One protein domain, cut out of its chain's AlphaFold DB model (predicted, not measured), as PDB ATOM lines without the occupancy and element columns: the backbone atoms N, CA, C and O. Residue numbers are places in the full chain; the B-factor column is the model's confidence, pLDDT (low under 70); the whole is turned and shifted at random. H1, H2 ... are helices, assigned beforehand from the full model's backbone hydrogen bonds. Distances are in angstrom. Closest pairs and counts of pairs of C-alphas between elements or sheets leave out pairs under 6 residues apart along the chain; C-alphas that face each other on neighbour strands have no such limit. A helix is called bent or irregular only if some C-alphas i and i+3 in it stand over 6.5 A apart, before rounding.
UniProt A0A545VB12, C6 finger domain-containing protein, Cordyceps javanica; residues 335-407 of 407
ATOM      1  N   LEU A 335     -16.976   1.802  16.123       89.62
ATOM      2  CA  LEU A 335     -18.045   2.081  17.088       89.62
ATOM      3  C   LEU A 335     -18.512   3.554  17.079       89.62
ATOM      4  O   LEU A 335     -19.684   3.824  17.333       89.62
ATOM      5  N   SER A 336     -17.637   4.501  16.724       86.56
ATOM      6  CA  SER A 336     -17.950   5.932  16.599       86.56
ATOM      7  C   SER A 336     -19.083   6.243  15.612       86.56
ATOM      8  O   SER A 336     -19.868   7.163  15.855       86.56
ATOM      9  N   ARG A 337     -19.254   5.446  14.547       86.12
ATOM     10  CA  ARG A 337     -20.355   5.631  13.579       86.12
ATOM     11  C   ARG A 337     -21.720   5.222  14.142       86.12
ATOM     12  O   ARG A 337     -22.747   5.536  13.552       86.12
ATOM     13  N   LEU A 338     -21.739   4.542  15.290       91.00
ATOM     14  CA  LEU A 338     -22.949   4.217  16.048       91.00
ATOM     15  C   LEU A 338     -23.224   5.232  17.165       91.00
ATOM     16  O   LEU A 338     -24.089   4.994  17.998       91.00
ATOM     17  N   SER A 339     -22.522   6.368  17.199       90.31
ATOM     18  CA  SER A 339     -22.682   7.397  18.238       90.31
ATOM     19  C   SER A 339     -24.131   7.856  18.425       90.31
ATOM     20  O   SER A 339     -24.620   7.869  19.548       90.31
ATOM     21  N   TRP A 340     -24.870   8.119  17.346       92.62
ATOM     22  CA  TRP A 340     -26.299   8.442  17.450       92.62
ATOM     23  C   TRP A 340     -27.160   7.267  17.920       92.62
ATOM     24  O   TRP A 340     -28.106   7.455  18.678       92.62
ATOM     25  N   VAL A 341     -26.831   6.043  17.503       95.19
ATOM     26  CA  VAL A 341     -27.526   4.842  17.983       95.19
ATOM     27  C   VAL A 341     -27.344   4.710  19.497       95.19
ATOM     28  O   VAL A 341     -28.310   4.446  20.206       95.19
ATOM     29  N   LEU A 342     -26.137   4.972  20.005       95.88
ATOM     30  CA  LEU A 342     -25.857   5.038  21.441       95.88
ATOM     31  C   LEU A 342     -26.572   6.213  22.118       95.88
ATOM     32  O   LEU A 342     -27.000   6.066  23.259       95.88
ATOM     33  N   ALA A 343     -26.753   7.336  21.419       94.94
ATOM     34  CA  ALA A 343     -27.535   8.468  21.903       94.94
ATOM     35  C   ALA A 343     -28.996   8.070  22.157       94.94
ATOM     36  O   ALA A 343     -29.512   8.319  23.243       94.94
ATOM     37  N   VAL A 344     -29.638   7.405  21.188       96.31
ATOM     38  CA  VAL A 344     -31.002   6.862  21.318       96.31
ATOM     39  C   VAL A 344     -31.068   5.796  22.407       96.31
ATOM     40  O   VAL A 344     -31.967   5.824  23.247       96.31
ATOM     41  N   LEU A 345     -30.098   4.880  22.430       96.88
ATOM     42  CA  LEU A 345     -30.043   3.801  23.409       96.88
ATOM     43  C   LEU A 345     -29.903   4.332  24.841       96.88
ATOM     44  O   LEU A 345     -30.589   3.851  25.735       96.88
ATOM     45  N   GLY A 346     -29.065   5.346  25.067       96.88
ATOM     46  CA  GLY A 346     -28.896   5.947  26.388       96.88
ATOM     47  C   GLY A 346     -30.170   6.604  26.918       96.88
ATOM     48  O   GLY A 346     -30.476   6.442  28.097       96.88
ATOM     49  N   VAL A 347     -30.963   7.248  26.051       96.75
ATOM     50  CA  VAL A 347     -32.302   7.748  26.428       96.75
ATOM     51  C   VAL A 347     -33.243   6.585  26.762       96.75
ATOM     52  O   VAL A 347     -33.981   6.633  27.740       96.75
ATOM     53  N   ALA A 348     -33.197   5.507  25.976       97.12
ATOM     54  CA  ALA A 348     -34.072   4.351  26.149       97.12
ATOM     55  C   ALA A 348     -33.841   3.557  27.449       97.12
ATOM     56  O   ALA A 348     -34.718   2.789  27.844       97.12
ATOM     57  N   TYR A 349     -32.670   3.710  28.076       96.94
ATOM     58  CA  TYR A 349     -32.241   2.985  29.277       96.94
ATOM     59  C   TYR A 349     -32.305   3.820  30.566       96.94
ATOM     60  O   TYR A 349     -31.685   3.442  31.560       96.94
ATOM     61  N   VAL A 350     -33.073   4.918  30.587       96.44
ATOM     62  CA  VAL A 350     -33.296   5.721  31.807       96.44
ATOM     63  C   VAL A 350     -33.834   4.895  32.977       96.44
ATOM     64  O   VAL A 350     -33.394   5.052  34.106       96.44
ATOM     65  N   ASP A 351     -34.723   3.957  32.674       94.06
ATOM     66  CA  ASP A 351     -35.389   3.033  33.591       94.06
ATOM     67  C   ASP A 351     -34.796   1.612  33.511       94.06
ATOM     68  O   ASP A 351     -35.429   0.630  33.898       94.06
ATOM     69  N   GLY A 352     -33.612   1.478  32.910       93.06
ATOM     70  CA  GLY A 352     -32.961   0.197  32.680       93.06
ATOM     71  C   GLY A 352     -32.012  -0.227  33.810       93.06
ATOM     72  O   GLY A 352     -31.670   0.574  34.677       93.06
ATOM     73  N   PRO A 353     -31.532  -1.482  33.785       96.12
ATOM     74  CA  PRO A 353     -30.563  -1.975  34.761       96.12
ATOM     75  C   PRO A 353     -29.237  -1.193  34.747       96.12
ATOM     76  O   PRO A 353     -28.702  -0.863  33.682       96.12
ATOM     77  N   GLU A 354     -28.663  -0.946  35.930       96.06
ATOM     78  CA  GLU A 354     -27.406  -0.194  36.077       96.06
ATOM     79  C   GLU A 354     -26.218  -0.823  35.331       96.06
ATOM     80  O   GLU A 354     -25.310  -0.119  34.885       96.06
ATOM     81  N   ASP A 355     -26.160  -2.151  35.228       97.00
ATOM     82  CA  ASP A 355     -25.089  -2.856  34.523       97.00
ATOM     83  C   ASP A 355     -25.121  -2.552  33.018       97.00
ATOM     84  O   ASP A 355     -24.070  -2.343  32.399       97.00
ATOM     85  N   VAL A 356     -26.317  -2.410  32.443       96.88
ATOM     86  CA  VAL A 356     -26.490  -2.012  31.045       96.88
ATOM     87  C   VAL A 356     -26.136  -0.538  30.847       96.88
ATOM     88  O   VAL A 356     -25.415  -0.203  29.907       96.88
ATOM     89  N   GLN A 357     -26.548   0.340  31.761       97.44
ATOM     90  CA  GLN A 357     -26.129   1.745  31.768       97.44
ATOM     91  C   GLN A 357     -24.592   1.880  31.816       97.44
ATOM     92  O   GLN A 357     -23.985   2.575  30.993       97.44
ATOM     93  N   LYS A 358     -23.923   1.125  32.701       97.44
ATOM     94  CA  LYS A 358     -22.450   1.045  32.782       97.44
ATOM     95  C   LYS A 358     -21.830   0.550  31.471       97.44
ATOM     96  O   LYS A 358     -20.797   1.080  31.051       97.44
ATOM     97  N   ARG A 359     -22.465  -0.412  30.794       97.19
ATOM     98  CA  ARG A 359     -22.042  -0.918  29.479       97.19
ATOM     99  C   ARG A 359     -22.157   0.144  28.379       97.19
ATOM    100  O   ARG A 359     -21.232   0.273  27.579       97.19
ATOM    101  N   ILE A 360     -23.220   0.950  28.365       97.31
ATOM    102  CA  ILE A 360     -23.367   2.082  27.431       97.31
ATOM    103  C   ILE A 360     -22.253   3.113  27.659       97.31
ATOM    104  O   ILE A 360     -21.570   3.502  26.710       97.31
ATOM    105  N   LEU A 361     -21.983   3.494  28.914       97.00
ATOM    106  CA  LEU A 361     -20.868   4.398  29.236       97.00
ATOM    107  C   LEU A 361     -19.510   3.812  28.826       97.00
ATOM    108  O   LEU A 361     -18.617   4.548  28.409       97.00
ATOM    109  N   TRP A 362     -19.328   2.494  28.926       96.19
ATOM    110  CA  TRP A 362     -18.111   1.828  28.464       96.19
ATOM    111  C   TRP A 362     -17.923   1.944  26.942       96.19
ATOM    112  O   TRP A 362     -16.812   2.250  26.495       96.19
ATOM    113  N   TYR A 363     -18.988   1.798  26.145       96.00
ATOM    114  CA  TYR A 363     -18.925   2.057  24.700       96.00
ATOM    115  C   TYR A 363     -18.498   3.495  24.405       96.00
ATOM    116  O   TYR A 363     -17.586   3.715  23.611       96.00
ATOM    117  N   LEU A 364     -19.082   4.477  25.096       94.94
ATOM    118  CA  LEU A 364     -18.736   5.888  24.910       94.94
ATOM    119  C   LEU A 364     -17.287   6.202  25.306       94.94
ATOM    120  O   LEU A 364     -16.595   6.915  24.585       94.94
ATOM    121  N   ARG A 365     -16.782   5.626  26.405       94.06
ATOM    122  CA  ARG A 365     -15.362   5.748  26.791       94.06
ATOM    123  C   ARG A 365     -14.426   5.097  25.775       94.06
ATOM    124  O   ARG A 365     -13.306   5.567  25.598       94.06
ATOM    125  N   THR A 366     -14.873   4.030  25.117       93.06
ATOM    126  CA  THR A 366     -14.123   3.395  24.027       93.06
ATOM    127  C   THR A 366     -14.053   4.326  22.822       93.06
ATOM    128  O   THR A 366     -12.964   4.559  22.308       93.06
ATOM    129  N   ILE A 367     -15.184   4.928  22.436       91.50
ATOM    130  CA  ILE A 367     -15.252   5.936  21.369       91.50
ATOM    131  C   ILE A 367     -14.343   7.137  21.685       91.50
ATOM    132  O   ILE A 367     -13.593   7.578  20.822       91.50
ATOM    133  N   LEU A 368     -14.346   7.625  22.929       89.94
ATOM    134  CA  LEU A 368     -13.542   8.774  23.365       89.94
ATOM    135  C   LEU A 368     -12.024   8.579  23.177       89.94
ATOM    136  O   LEU A 368     -11.276   9.548  23.094       89.94
ATOM    137  N   ARG A 369     -11.558   7.327  23.124       89.44
ATOM    138  CA  ARG A 369     -10.142   6.980  22.928       89.44
ATOM    139  C   ARG A 369      -9.749   6.823  21.458       89.44
ATOM    140  O   ARG A 369      -8.581   6.566  21.181       89.44
ATOM    141  N   MET A 370     -10.693   6.935  20.527       86.31
ATOM    142  CA  MET A 370     -10.425   6.826  19.094       86.31
ATOM    143  C   MET A 370      -9.912   8.169  18.542       86.31
ATOM    144  O   MET A 370     -10.305   9.240  18.998       86.31
ATOM    145  N   GLU A 371      -9.015   8.115  17.558       73.62
ATOM    146  CA  GLU A 371      -8.284   9.290  17.044       73.62
ATOM    147  C   GLU A 371      -9.136  10.201  16.130       73.62
ATOM    148  O   GLU A 371      -8.775  11.354  15.880       73.62
ATOM    149  N   ASP A 372     -10.275   9.704  15.639       67.69
ATOM    150  CA  ASP A 372     -11.101  10.305  14.584       67.69
ATOM    151  C   ASP A 372     -12.497  10.762  15.045       67.69
ATOM    152  O   ASP A 372     -13.383  10.972  14.217       67.69
ATOM    153  N   VAL A 373     -12.695  10.956  16.350       69.94
ATOM    154  CA  VAL A 373     -14.024  11.143  16.955       69.94
ATOM    155  C   VAL A 373     -14.299  12.598  17.363       69.94
ATOM    156  O   VAL A 373     -13.435  13.313  17.875       69.94
ATOM    157  N   GLY A 374     -15.518  13.068  17.087       69.31
ATOM    158  CA  GLY A 374     -16.112  14.331  17.533       69.31
ATOM    159  C   GLY A 374     -16.505  14.391  19.011       69.31
ATOM    160  O   GLY A 374     -16.317  13.452  19.782       69.31
ATOM    161  N   GLY A 375     -17.094  15.518  19.419       77.38
ATOM    162  CA  GLY A 375     -17.502  15.757  20.807       77.38
ATOM    163  C   GLY A 375     -18.663  14.882  21.300       77.38
ATOM    164  O   GLY A 375     -18.908  14.833  22.503       77.38
ATOM    165  N   GLY A 376     -19.359  14.155  20.414       84.56
ATOM    166  CA  GLY A 376     -20.591  13.426  20.737       84.56
ATOM    167  C   GLY A 376     -20.484  12.465  21.923       84.56
ATOM    168  O   GLY A 376     -21.321  12.490  22.825       84.56
ATOM    169  N   ALA A 377     -19.428  11.649  21.969       89.25
ATOM    170  CA  ALA A 377     -19.212  10.720  23.076       89.25
ATOM    171  C   ALA A 377     -18.930  11.431  24.404       89.25
ATOM    172  O   ALA A 377     -19.424  10.999  25.445       89.25
ATOM    173  N   ALA A 378     -18.176  12.535  24.371       88.62
ATOM    174  CA  ALA A 378     -17.913  13.343  25.555       88.62
ATOM    175  C   ALA A 378     -19.203  13.972  26.098       88.62
ATOM    176  O   ALA A 378     -19.459  13.867  27.296       88.62
ATOM    177  N   THR A 379     -20.044  14.535  25.224       88.12
ATOM    178  CA  THR A 379     -21.370  15.053  25.593       88.12
ATOM    179  C   THR A 379     -22.193  13.988  26.311       88.12
ATOM    180  O   THR A 379     -22.669  14.212  27.420       88.12
ATOM    181  N   MET A 380     -22.345  12.808  25.704       91.88
ATOM    182  CA  MET A 380     -23.174  11.740  26.269       91.88
ATOM    183  C   MET A 380     -22.637  11.228  27.615       91.88
ATOM    184  O   MET A 380     -23.424  10.927  28.507       91.88
ATOM    185  N   LEU A 381     -21.311  11.182  27.803       93.00
ATOM    186  CA  LEU A 381     -20.694  10.817  29.087       93.00
ATOM    187  C   LEU A 381     -21.005  11.809  30.214       93.00
ATOM    188  O   LEU A 381     -21.019  11.404  31.374       93.00
ATOM    189  N   VAL A 382     -21.231  13.081  29.882       90.62
ATOM    190  CA  VAL A 382     -21.621  14.121  30.844       90.62
ATOM    191  C   VAL A 382     -23.126  14.082  31.109       90.62
ATOM    192  O   VAL A 382     -23.549  14.184  32.256       90.62
ATOM    193  N   VAL A 383     -23.934  13.913  30.060       92.44
ATOM    194  CA  VAL A 383     -25.398  14.022  30.134       92.44
ATOM    195  C   VAL A 383     -26.048  12.795  30.779       92.44
ATOM    196  O   VAL A 383     -26.928  12.944  31.627       92.44
ATOM    197  N   PHE A 384     -25.632  11.580  30.408       95.88
ATOM    198  CA  PHE A 384     -26.328  10.359  30.830       95.88
ATOM    199  C   PHE A 384     -26.373  10.118  32.340       95.88
ATOM    200  O   PHE A 384     -27.454   9.779  32.813       95.88
ATOM    201  N   PRO A 385     -25.292  10.306  33.124       95.69
ATOM    202  CA  PRO A 385     -25.350  10.051  34.562       95.69
ATOM    203  C   PRO A 385     -26.434  10.869  35.277       95.69
ATOM    204  O   PRO A 385     -27.251  10.296  35.989       95.69
ATOM    205  N   GLY A 386     -26.490  12.184  35.028       94.69
ATOM    206  CA  GLY A 386     -27.508  13.050  35.633       94.69
ATOM    207  C   GLY A 386     -28.914  12.775  35.097       94.69
ATOM    208  O   GLY A 386     -29.889  12.841  35.840       94.69
ATOM    209  N   TYR A 387     -29.027  12.414  33.817       95.81
ATOM    210  CA  TYR A 387     -30.301  12.026  33.216       95.81
ATOM    211  C   TYR A 387     -30.882  10.744  33.837       95.81
ATOM    212  O   TYR A 387     -32.064  10.699  34.174       95.81
ATOM    213  N   TRP A 388     -30.055   9.712  34.014       97.44
ATOM    214  CA  TRP A 388     -30.469   8.442  34.613       97.44
ATOM    215  C   TRP A 388     -30.802   8.578  36.097       97.44
ATOM    216  O   TRP A 388     -31.757   7.961  36.554       97.44
ATOM    217  N   GLU A 389     -30.082   9.430  36.832       95.75
ATOM    218  CA  GLU A 389     -30.408   9.755  38.225       95.75
ATOM    219  C   GLU A 389     -31.770  10.457  38.353       95.75
ATOM    220  O   GLU A 389     -32.532  10.162  39.272       95.75
ATOM    221  N   ALA A 390     -32.115  11.344  37.410       95.19
ATOM    222  CA  ALA A 390     -33.411  12.023  37.396       95.19
ATOM    223  C   ALA A 390     -34.589  11.085  37.068       95.19
ATOM    224  O   ALA A 390     -35.719  11.354  37.475       95.19
ATOM    225  N   GLY A 391     -34.355  10.001  36.317       92.88
ATOM    226  CA  GLY A 391     -35.372   8.983  36.023       92.88
ATOM    227  C   GLY A 391     -36.489   9.420  35.063       92.88
ATOM    228  O   GLY A 391     -37.454   8.683  34.861       92.88
ATOM    229  N   GLU A 392     -36.402  10.611  34.464       92.62
ATOM    230  CA  GLU A 392     -37.463  11.147  33.606       92.62
ATOM    231  C   GLU A 392     -37.375  10.605  32.171       92.62
ATOM    232  O   GLU A 392     -36.382  10.787  31.470       92.62
ATOM    233  N   LEU A 393     -38.444   9.985  31.670       90.81
ATOM    234  CA  LEU A 393     -38.476   9.494  30.292       90.81
ATOM    235  C   LEU A 393     -38.583  10.648  29.280       90.81
ATOM    236  O   LEU A 393     -39.404  11.553  29.427       90.81
ATOM    237  N   GLY A 394     -37.799  10.562  28.203       90.56
ATOM    238  CA  GLY A 394     -38.005  11.359  26.995       90.56
ATOM    239  C   GLY A 394     -36.744  12.039  26.469       90.56
ATOM    240  O   GLY A 394     -35.856  12.445  27.218       90.56
ATOM    241  N   TRP A 395     -36.691  12.213  25.149       92.88
ATOM    242  CA  TRP A 395     -35.536  12.803  24.465       92.88
ATOM    243  C   TRP A 395     -35.195  14.214  24.963       92.88
ATOM    244  O   TRP A 395     -34.033  14.499  25.240       92.88
ATOM    245  N   GLU A 396     -36.201  15.079  25.134       90.69
ATOM    246  CA  GLU A 396     -36.009  16.466  25.600       90.69
ATOM    247  C   GLU A 396     -35.568  16.555  27.072       90.69
ATOM    248  O   GLU A 396     -35.078  17.595  27.508       90.69
ATOM    249  N   LYS A 397     -35.760  15.482  27.853       92.19
ATOM    250  CA  LYS A 397     -35.321  15.400  29.253       92.19
ATOM    251  C   LYS A 397     -33.839  15.060  29.351       92.19
ATOM    252  O   LYS A 397     -33.138  15.633  30.177       92.19
ATOM    253  N   CYS A 398     -33.360  14.187  28.465       92.75
ATOM    254  CA  CYS A 398     -31.941  13.870  28.341       92.75
ATOM    255  C   CYS A 398     -31.170  15.023  27.692       92.75
ATOM    256  O   CYS A 398     -30.198  15.526  28.244       92.75
ATOM    257  N   TYR A 399     -31.614  15.477  26.523       90.31
ATOM    258  CA  TYR A 399     -30.967  16.547  25.774       90.31
ATOM    259  C   TYR A 399     -31.802  17.815  25.903       90.31
ATOM    260  O   TYR A 399     -32.587  18.146  25.020       90.31
ATOM    261  N   SER A 400     -31.653  18.509  27.030       86.06
ATOM    262  CA  SER A 400     -32.372  19.756  27.322       86.06
ATOM    263  C   SER A 400     -31.677  21.002  26.761       86.06
ATOM    264  O   SER A 400     -32.304  22.047  26.598       86.06
ATOM    265  N   GLN A 401     -30.386  20.890  26.434       83.88
ATOM    266  CA  GLN A 401     -29.565  21.950  25.849       83.88
ATOM    267  C   GLN A 401     -29.004  21.516  24.488       83.88
ATOM    268  O   GLN A 401     -28.777  20.319  24.270       83.88
ATOM    269  N   PRO A 402     -28.765  22.457  23.552       80.25
ATOM    270  CA  PRO A 402     -28.125  22.136  22.288       80.25
ATOM    271  C   PRO A 402     -26.778  21.474  22.499       80.25
ATOM    272  O   PRO A 402     -25.866  22.051  23.086       80.25
ATOM    273  N   CYS A 403     -26.642  20.279  21.955       79.88
ATOM    274  CA  CYS A 403     -25.427  19.511  22.078       79.88
ATOM    275  C   CYS A 403     -25.194  18.663  20.830       79.88
ATOM    276  O   CYS A 403     -26.099  18.421  20.027       79.88
ATOM    277  N   GLN A 404     -23.951  18.227  20.669       78.38
ATOM    278  CA  GLN A 404     -23.570  17.265  19.649       78.38
ATOM    279  C   GLN A 404     -23.676  15.859  20.232       78.38
ATOM    280  O   GLN A 404     -23.113  15.603  21.294       78.38
ATOM    281  N   VAL A 405     -24.337  14.947  19.519       80.56
ATOM    282  CA  VAL A 405     -24.404  13.511  19.873       80.56
ATOM    283  C   VAL A 405     -23.727  12.610  18.834       80.56
ATOM    284  O   VAL A 405     -23.528  11.422  19.066       80.56
ATOM    285  N   LEU A 406     -23.338  13.183  17.695       81.56
ATOM    286  CA  LEU A 406     -22.623  12.506  16.617       81.56
ATOM    287  C   LEU A 406     -21.108  12.673  16.769       81.56
ATOM    288  O   LEU A 406     -20.635  13.673  17.315       81.56
ATOM    289  N   CYS A 407     -20.351  11.681  16.311       74.69
ATOM    290  CA  CYS A 407     -18.891  11.641  16.393       74.69
ATOM    291  C   CYS A 407     -18.235  11.798  15.027       74.69
ATOM    292  O   CYS A 407     -18.710  11.160  14.062       74.69
TER     293      CYS A 407
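What this domain is: This is residues 335 to 407 of the 407 residues of the protein "C6 finger domain-containing protein" of Cordyceps javanica (UniProt A0A545VB12). Three helices, H2, H3 and H1, stand side by side in a small up-and-down bundle, with the very short helix H4 packed on H3 on the side away from H2. The last residues, 399 to 407, leave H4 and fold back toward the end of the bundle where H1 begins. The printed part has 73 residues with four named helices, H1, H2, H3 and H4 in chain order, and no named strand; the class is all helix. The whole is compact, with a radius of gyration of the C-alphas of 11.2 A and spans of 33 by 27 by 17 A.

How they stand to each other: H3, residues 376 to 390, is the hub and touches three other helices. With residues 377 to 381 alone it touches H2, residues 354 to 368; the closest C-alphas are those of Leu 364 and Ala 377, 5.2 A apart. These two form a helical hairpin, at a shallow tilt of 19 degrees, opposite ways. H1, residues 335 to 348, touches H3 at a shallow tilt of 15 degrees, the same way, with the C-alphas of Gly 346 and Phe 384 closest at 6.8 A. H1 and H2 form the other helical hairpin, at a shallow tilt of 29 degrees, opposite ways; their closest C-alphas, of Ser 336 and Ile 367, are 5.5 A apart. H1, H2 and H3 are a bundle, up and down, each helix running against the one before it in the chain. H4, residues 395 to 398, touches residues 383 to 387 of H3 alone, with the C-alphas of Tyr 387 and Cys 398 closest at 5.5 A. H4 is close to but not clearly touching H1, the C-alphas of Val 347 and Trp 395 being closest at 6.3 A. H2 and H4 are apart. Every O i to N i+4 pair of H2 is within hydrogen-bond range, against 7 of 10 in H1 and 9 of 11 in H3; H4 is too short for such a pair, and its one O i to N i+3 pair is within range.

Where its parts are: H3 measures 21.1 A from first to last C-alpha, H2 20.8 A, H1 18.6 A and H4 5.4 A. C-alpha 335, where H1 begins, is at (-18.045, 2.081, 17.088). H3 begins at C-alpha 376, at (-20.591, 13.426, 20.737), and H4 ends at C-alpha 398, at (-31.941, 13.870, 28.341). H1 is irregular, with C-alphas 337 and 340 7.6 A apart; H3 is only just irregular, with C-alphas 382 and 385 6.7 A apart.

The domain as a whole: The two C-alphas farthest apart, those of Glu 371 and Glu 392, are 33.6 A apart, while those of Leu 335 and Cys 407, the chain's last residue, are 9.6 A apart. The printed part has no cut. The links H1 to H2 and H3 to H4 are tight, and H2 to H3 is short. The mean pLDDT of the printed part is 90.5, and residues 372 to 374 are under 70.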